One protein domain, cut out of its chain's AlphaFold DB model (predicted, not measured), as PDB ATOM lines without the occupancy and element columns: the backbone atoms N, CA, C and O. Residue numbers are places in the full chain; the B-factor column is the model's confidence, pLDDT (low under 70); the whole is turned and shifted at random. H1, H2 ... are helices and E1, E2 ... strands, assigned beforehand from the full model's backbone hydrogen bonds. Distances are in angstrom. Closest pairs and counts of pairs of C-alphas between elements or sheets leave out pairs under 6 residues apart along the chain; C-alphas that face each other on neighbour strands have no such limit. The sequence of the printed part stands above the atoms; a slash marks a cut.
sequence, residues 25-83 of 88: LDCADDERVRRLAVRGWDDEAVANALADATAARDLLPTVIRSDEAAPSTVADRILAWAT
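What this domain is: This is residues 25 to 83 of the 88 residues of an uncharacterized protein of Nocardioidaceae bacterium (UniProt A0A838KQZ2). A helical hairpin of H1 and H2 makes one end of a flat, rather open body, and H3 makes the other end. Between them runs the short strand E1, with residues 25 to 26 beside it in a short parallel pairing. The printed part has 59 residues, with three named helices and one named strand in the order H1, H2, E1, H3, and the class is mostly helix. It is only just loose, close to compact, with a radius of gyration of the C-alphas of 12.7 A, and only just flat, spanning 37 by 25 by 14 A.

How they stand to each other: From the first printed residue, Leu 25, residues 25 to 26 pair with residues 64 to 65 of E1, residues 63 to 65. H1, residues 29 to 38, and H2, residues 43 to 59, form a helical hairpin. They touch, H2 with residues 46 to 50 alone, and the closest C-alphas, of Val 33 and Val 46, are 6.4 A apart. They run opposite ways at a steep tilt of 37 degrees, only just past shallow. The closest C-alphas of H2 and E1, those of Arg 57 and Val 63, are 7.2 A apart. E1 pairs with no named strand. H3, residues 71 to 82, touches no helix. Its closest C-alphas to E1 are those of Ile 78 and Ile 64, 7.3 A apart. H1 and E1 are apart, as are H1 and H3, and H2 and H3. In H1, H2 and H3 every O i to N i+4 pair is within hydrogen-bond range.

Where its parts are: H1 begins with C-alpha 29 at (21.777, 58.141, 114.321) and is 14.2 A long from first to last C-alpha. H2 measures 24.4 A, E1 6.3 A and H3 16.3 A. H3 ends with C-alpha 82 at (11.442, 73.675, 97.761).

The domain as a whole: The C-alphas farthest apart, those of Asp 43 and Thr 83, are 37.7 A apart. The printed part has no cut, and the links H1 to H2, H2 to E1 and E1 to H3 are tight. The mean pLDDT of the printed part is 95.8, and no printed residue is under 70.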
ATOM      1  N   LEU A  25      16.194  68.021 107.220       96.50
ATOM      2  CA  LEU A  25      17.440  67.445 106.715       96.50
ATOM      3  C   LEU A  25      18.031  66.545 107.803       96.50
ATOM      4  O   LEU A  25      18.466  67.031 108.845       96.50
ATOM      5  N   ASP A  26      18.036  65.239 107.567       97.25
ATOM      6  CA  ASP A  26      18.351  64.240 108.588       97.25
ATOM      7  C   ASP A  26      19.445  63.257 108.135       97.25
ATOM      8  O   ASP A  26      19.858  63.238 106.975       97.25
ATOM      9  N   CYS A  27      19.950  62.446 109.060       97.69
ATOM     10  CA  CYS A  27      20.849  61.316 108.813       97.69
ATOM     11  C   CYS A  27      20.567  60.196 109.820       97.69
ATOM     12  O   CYS A  27      19.730  60.347 110.716       97.69
ATOM     13  N   ALA A  28      21.197  59.039 109.638       97.12
ATOM     14  CA  ALA A  28      21.091  57.937 110.577       97.12
ATOM     15  C   ALA A  28      21.778  58.319 111.892       97.12
ATOM     16  O   ALA A  28      22.664  59.176 111.925       97.12
ATOM     17  N   ASP A  29      21.319  57.733 112.993       97.81
ATOM     18  CA  ASP A  29      21.777  58.141 114.321       97.81
ATOM     19  C   ASP A  29      23.253  57.797 114.550       97.81
ATOM     20  O   ASP A  29      23.975  58.583 115.159       97.81
ATOM     21  N   ASP A  30      23.740  56.699 113.978       97.50
ATOM     22  CA  ASP A  30      25.159  56.334 113.966       97.50
ATOM     23  C   ASP A  30      26.014  57.358 113.202       97.50
ATOM     24  O   ASP A  30      27.053  57.806 113.695       97.50
ATOM     25  N   GLU A  31      25.553  57.805 112.034       97.56
ATOM     26  CA  GLU A  31      26.210  58.845 111.243       97.56
ATOM     27  C   GLU A  31      26.185  60.202 111.963       97.56
ATOM     28  O   GLU A  31      27.186  60.930 111.952       97.56
ATOM     29  N   ARG A  32      25.080  60.541 112.643       97.75
ATOM     30  CA  ARG A  32      24.982  61.734 113.499       97.75
ATOM     31  C   ARG A  32      26.019  61.677 114.614       97.75
ATOM     32  O   ARG A  32      26.813  62.610 114.730       97.75
ATOM     33  N   VAL A  33      26.037  60.595 115.393       98.19
ATOM     34  CA  VAL A  33      26.990  60.392 116.495       98.19
ATOM     35  C   VAL A  33      28.418  60.534 115.980       98.19
ATOM     36  O   VAL A  33      29.187  61.335 116.509       98.19
ATOM     37  N   ARG A  34      28.757  59.851 114.880       97.62
ATOM     38  CA  ARG A  34      30.085  59.923 114.261       97.62
ATOM     39  C   ARG A  34      30.465  61.356 113.878       97.62
ATOM     40  O   ARG A  34      31.571  61.802 114.185       97.62
ATOM     41  N   ARG A  35      29.572  62.094 113.209       97.19
ATOM     42  CA  ARG A  35      29.825  63.479 112.770       97.19
ATOM     43  C   ARG A  35      29.979  64.443 113.944       97.19
ATOM     44  O   ARG A  35      30.814  65.341 113.865       97.19
ATOM     45  N   LEU A  36      29.183  64.288 114.999       97.94
ATOM     46  CA  LEU A  36      29.248  65.140 116.188       97.94
ATOM     47  C   LEU A  36      30.498  64.848 117.026       97.94
ATOM     48  O   LEU A  36      31.192  65.785 117.414       97.94
ATOM     49  N   ALA A  37      30.861  63.575 117.192       96.00
ATOM     50  CA  ALA A  37      32.095  63.181 117.867       96.00
ATOM     51  C   ALA A  37      33.340  63.757 117.170       96.00
ATOM     52  O   ALA A  37      34.211  64.329 117.819       96.00
ATOM     53  N   VAL A  38      33.397  63.712 115.830       97.94
ATOM     54  CA  VAL A  38      34.485  64.340 115.046       97.94
ATOM     55  C   VAL A  38      34.559  65.858 115.265       97.94
ATOM     56  O   VAL A  38      35.633  66.446 115.160       97.94
ATOM     57  N   ARG A  39      33.434  66.504 115.587       97.38
ATOM     58  CA  ARG A  39      33.367  67.938 115.913       97.38
ATOM     59  C   ARG A  39      33.709  68.236 117.378       97.38
ATOM     60  O   ARG A  39      33.674  69.403 117.755       97.38
ATOM     61  N   GLY A  40      34.030  67.221 118.181       98.12
ATOM     62  CA  GLY A  40      34.384  67.368 119.591       98.12
ATOM     63  C   GLY A  40      33.194  67.647 120.506       98.12
ATOM     64  O   GLY A  40      33.371  68.290 121.535       98.12
ATOM     65  N   TRP A  41      31.989  67.222 120.118       98.12
ATOM     66  CA  TRP A  41      30.824  67.295 121.001       98.12
ATOM     67  C   TRP A  41      30.964  66.274 122.131       98.12
ATOM     68  O   TRP A  41      31.460  65.171 121.902       98.12
ATOM     69  N   ASP A  42      30.528  66.651 123.330       97.94
ATOM     70  CA  ASP A  42      30.450  65.737 124.466       97.94
ATOM     71  C   ASP A  42      29.210  64.830 124.385       97.94
ATOM     72  O   ASP A  42      28.305  65.027 123.567       97.94
ATOM     73  N   ASP A  43      29.188  63.801 125.233       97.00
ATOM     74  CA  ASP A  43      28.146  62.773 125.225       97.00
ATOM     75  C   ASP A  43      26.751  63.347 125.523       97.00
ATOM     76  O   ASP A  43      25.758  62.886 124.957       97.00
ATOM     77  N   GLU A  44      26.664  64.380 126.370       98.00
ATOM     78  CA  GLU A  44      25.400  65.048 126.696       98.00
ATOM     79  C   GLU A  44      24.851  65.806 125.480       98.00
ATOM     80  O   GLU A  44      23.682  65.651 125.118       98.00
ATOM     81  N   ALA A  45      25.695  66.572 124.788       98.12
ATOM     82  CA  ALA A  45      25.313  67.283 123.575       98.12
ATOM     83  C   ALA A  45      24.915  66.318 122.446       98.12
ATOM     84  O   ALA A  45      23.972  66.595 121.700       98.12
ATOM     85  N   VAL A  46      25.592  65.171 122.326       98.12
ATOM     86  CA  VAL A  46      25.221  64.119 121.367       98.12
ATOM     87  C   VAL A  46      23.862  63.509 121.715       98.12
ATOM     88  O   VAL A  46      23.024  63.359 120.823       98.12
ATOM     89  N   ALA A  47      23.611  63.193 122.989       98.06
ATOM     90  CA  ALA A  47      22.329  62.655 123.439       98.06
ATOM     91  C   ALA A  47      21.173  63.632 123.170       98.06
ATOM     92  O   ALA A  47      20.137  63.229 122.637       98.06
ATOM     93  N   ASN A  48      21.376  64.923 123.446       98.06
ATOM     94  CA  ASN A  48      20.395  65.965 123.145       98.06
ATOM     95  C   ASN A  48      20.119  66.065 121.637       98.06
ATOM     96  O   ASN A  48      18.964  66.072 121.219       98.06
ATOM     97  N   ALA A  49      21.158  66.028 120.797       97.69
ATOM     98  CA  ALA A  49      20.986  66.057 119.344       97.69
ATOM     99  C   ALA A  49      20.226  64.834 118.793       97.69
ATOM    100  O   ALA A  49      19.527  64.943 117.782       97.69
ATOM    101  N   LEU A  50      20.363  63.662 119.423       98.31
ATOM    102  CA  LEU A  50      19.590  62.463 119.077       98.31
ATOM    103  C   LEU A  50      18.117  62.594 119.486       98.31
ATOM    104  O   LEU A  50      17.229  62.216 118.714       98.31
ATOM    105  N   ALA A  51      17.853  63.154 120.667       97.94
ATOM    106  CA  ALA A  51      16.496  63.427 121.131       97.94
ATOM    107  C   ALA A  51      15.784  64.433 120.212       97.94
ATOM    108  O   ALA A  51      14.677  64.158 119.747       97.94
ATOM    109  N   ASP A  52      16.455  65.534 119.860       96.75
ATOM    110  CA  ASP A  52      15.932  66.552 118.942       96.75
ATOM    111  C   ASP A  52      15.601  65.962 117.571       96.75
ATOM    112  O   ASP A  52      14.558  66.249 116.985       96.75
ATOM    113  N   ALA A  53      16.472  65.100 117.053       96.44
ATOM    114  CA  ALA A  53      16.235  64.458 115.773       96.44
ATOM    115  C   ALA A  53      15.062  63.481 115.791       96.44
ATOM    116  O   ALA A  53      14.314  63.412 114.818       96.44
ATOM    117  N   THR A  54      14.894  62.744 116.888       95.56
ATOM    118  CA  THR A  54      13.734  61.871 117.084       95.56
ATOM    119  C   THR A  54      12.454  62.702 117.089       95.56
ATOM    120  O   THR A  54      11.554  62.438 116.296       95.56
ATOM    121  N   ALA A  55      12.422  63.789 117.867       95.69
ATOM    122  CA  ALA A  55      11.284  64.703 117.893       95.69
ATOM    123  C   ALA A  55      11.002  65.333 116.515       95.69
ATOM    124  O   ALA A  55       9.848  65.454 116.108       95.69
ATOM    125  N   ALA A  56      12.040  65.700 115.758       93.12
ATOM    126  CA  ALA A  56      11.884  66.259 114.417       93.12
ATOM    127  C   ALA A  56      11.280  65.257 113.420       93.12
ATOM    128  O   ALA A  56      10.486  65.658 112.572       93.12
ATOM    129  N   ARG A  57      11.631  63.966 113.517       92.69
ATOM    130  CA  ARG A  57      11.036  62.898 112.689       92.69
ATOM    131  C   ARG A  57       9.553  62.695 112.999       92.69
ATOM    132  O   ARG A  57       8.788  62.435 112.077       92.69
ATOM    133  N   ASP A  58       9.155  62.855 114.258       92.31
ATOM    134  CA  ASP A  58       7.754  62.731 114.675       92.31
ATOM    135  C   ASP A  58       6.908  63.946 114.259       92.31
ATOM    136  O   ASP A  58       5.723  63.816 113.954       92.31
ATOM    137  N   LEU A  59       7.510  65.140 114.246       93.50
ATOM    138  CA  LEU A  59       6.814  66.397 113.958       93.50
ATOM    139  C   LEU A  59       6.697  66.711 112.465       93.50
ATOM    140  O   LEU A  59       5.726  67.349 112.052       93.50
ATOM    141  N   LEU A  60       7.696  66.338 111.660       90.56
ATOM    142  CA  LEU A  60       7.817  66.811 110.284       90.56
ATOM    143  C   LEU A  60       7.557  65.685 109.273       90.56
ATOM    144  O   LEU A  60       8.289  64.699 109.242       90.56
ATOM    145  N   PRO A  61       6.560  65.842 108.380       84.44
ATOM    146  CA  PRO A  61       6.131  64.772 107.476       84.44
ATOM    147  C   PRO A  61       7.121  64.498 106.339       84.44
ATOM    148  O   PRO A  61       7.037  63.461 105.686       84.44
ATOM    149  N   THR A  62       8.036  65.433 106.062       92.44
ATOM    150  CA  THR A  62       9.038  65.292 105.003       92.44
ATOM    151  C   THR A  62      10.429  65.220 105.608       92.44
ATOM    152  O   THR A  62      10.870  66.154 106.275       92.44
ATOM    153  N   VAL A  63      11.146  64.136 105.317       94.75
ATOM    154  CA  VAL A  63      12.544  63.945 105.712       94.75
ATOM    155  C   VAL A  63      13.401  63.806 104.459       94.75
ATOM    156  O   VAL A  63      13.149  62.955 103.609       94.75
ATOM    157  N   ILE A  64      14.436  64.634 104.353       96.38
ATOM    158  CA  ILE A  64      15.456  64.570 103.309       96.38
ATOM    159  C   ILE A  64      16.720  63.988 103.939       96.38
ATOM    160  O   ILE A  64      17.286  64.551 104.874       96.38
ATOM    161  N   ARG A  65      17.165  62.840 103.432       96.75
ATOM    162  CA  ARG A  65      18.301  62.093 103.976       96.75
ATOM    163  C   ARG A  65      19.626  62.595 103.405       96.75
ATOM    164  O   ARG A  65      19.842  62.586 102.194       96.75
ATOM    165  N   SER A  66      20.511  63.045 104.289       96.75
ATOM    166  CA  SER A  66      21.838  63.595 103.971       96.75
ATOM    167  C   SER A  66      22.954  62.547 103.920       96.75
ATOM    168  O   SER A  66      24.106  62.876 103.642       96.75
ATOM    169  N   ASP A  67      22.630  61.297 104.238       96.00
ATOM    170  CA  ASP A  67      23.529  60.147 104.316       96.00
ATOM    171  C   ASP A  67      23.367  59.166 103.143       96.00
ATOM    172  O   ASP A  67      24.151  58.234 103.005       96.00
ATOM    173  N   GLU A  68      22.399  59.400 102.258       94.38
ATOM    174  CA  GLU A  68      22.129  58.539 101.097       94.38
ATOM    175  C   GLU A  68      22.897  58.932  99.828       94.38
ATOM    176  O   GLU A  68      22.924  58.171  98.860       94.38
ATOM    177  N   ALA A  69      23.454  60.142  99.774       95.19
ATOM    178  CA  ALA A  69      24.078  60.674  98.569       95.19
ATOM    179  C   ALA A  69      25.143  61.731  98.881       95.19
ATOM    180  O   ALA A  69      25.257  62.228 100.003       95.19
ATOM    181  N   ALA A  70      25.910  62.107  97.856       96.56
ATOM    182  CA  ALA A  70      26.838  63.225  97.946       96.56
ATOM    183  C   ALA A  70      26.092  64.543  98.254       96.56
ATOM    184  O   ALA A  70      24.952  64.715  97.811       96.56
ATOM    185  N   PRO A  71      26.733  65.513  98.940       96.25
ATOM    186  CA  PRO A  71      26.089  66.773  99.317       96.25
ATOM    187  C   PRO A  71      25.437  67.534  98.155       96.25
ATOM    188  O   PRO A  71      24.366  68.103  98.339       96.25
ATOM    189  N   SER A  72      26.036  67.515  96.958       97.50
ATOM    190  CA  SER A  72      25.461  68.148  95.762       97.50
ATOM    191  C   SER A  72      24.126  67.520  95.362       97.50
ATOM    192  O   SER A  72      23.152  68.228  95.150       97.50
ATOM    193  N   THR A  73      24.038  66.190  95.359       97.62
ATOM    194  CA  THR A  73      22.794  65.471  95.058       97.62
ATOM    195  C   THR A  73      21.723  65.722  96.119       97.62
ATOM    196  O   THR A  73      20.544  65.831  95.796       97.62
ATOM    197  N   VAL A  74      22.109  65.824  97.393       97.56
ATOM    198  CA  VAL A  74      21.172  66.181  98.470       97.56
ATOM    199  C   VAL A  74      20.664  67.613  98.286       97.56
ATOM    200  O   VAL A  74      19.471  67.854  98.445       97.56
ATOM    201  N   ALA A  75      21.531  68.548  97.891       96.62
ATOM    202  CA  ALA A  75      21.135  69.918  97.578       96.62
ATOM    203  C   ALA A  75      20.133  69.977  96.413       96.62
ATOM    204  O   ALA A  75      19.130  70.680  96.522       96.62
ATOM    205  N   ASP A  76      20.335  69.180  95.361       96.06
ATOM    206  CA  ASP A  76      19.381  69.076  94.249       96.06
ATOM    207  C   ASP A  76      18.010  68.556  94.718       96.06
ATOM    208  O   ASP A  76      16.972  69.063  94.293       96.06
ATOM    209  N   ARG A  77      17.979  67.587  95.646       95.44
ATOM    210  CA  ARG A  77      16.730  67.083  96.252       95.44
ATOM    211  C   ARG A  77      16.017  68.160  97.072       95.44
ATOM    212  O   ARG A  77      14.798  68.277  96.983       95.44
ATOM    213  N   ILE A  78      16.763  68.947  97.849       94.62
ATOM    214  CA  ILE A  78      16.212  70.078  98.612       94.62
ATOM    215  C   ILE A  78      15.624  71.116  97.657       94.62
ATOM    216  O   ILE A  78      14.506  71.574  97.876       94.62
ATOM    217  N   LEU A  79      16.339  71.457  96.581       94.50
ATOM    218  CA  LEU A  79      15.861  72.409  95.580       94.50
ATOM    219  C   LEU A  79      14.585  71.912  94.892       94.50
ATOM    220  O   LEU A  79      13.638  72.680  94.727       94.50
ATOM    221  N   ALA A  80      14.537  70.628  94.532       92.69
ATOM    222  CA  ALA A  80      13.356  70.011  93.940       92.69
ATOM    223  C   ALA A  80      12.151  70.014  94.895       92.69
ATOM    224  O   ALA A  80      11.034  70.250  94.450       92.69
ATOM    225  N   TRP A  81      12.369  69.792  96.196       91.94
ATOM    226  CA  TRP A  81      11.314  69.879  97.212       91.94
ATOM    227  C   TRP A  81      10.827  71.317  97.428       91.94
ATOM    228  O   TRP A  81       9.626  71.555  97.527       91.94
ATOM    229  N   ALA A  82      11.752  72.276  97.488       90.19
ATOM    230  CA  ALA A  82      11.442  73.675  97.761       90.19
ATOM    231  C   ALA A  82      10.779  74.391  96.577       90.19
ATOM    232  O   ALA A  82      10.160  75.435  96.767       90.19
ATOM    233  N   THR A  83      10.924  73.864  95.359       86.19
ATOM    234  CA  THR A  83      10.335  74.458  94.159       86.19
ATOM    235  C   THR A  83       8.906  73.939  93.987       86.19
ATOM    236  O   THR A  83       8.726  72.747  93.727       86.19
TER     237      THR A  83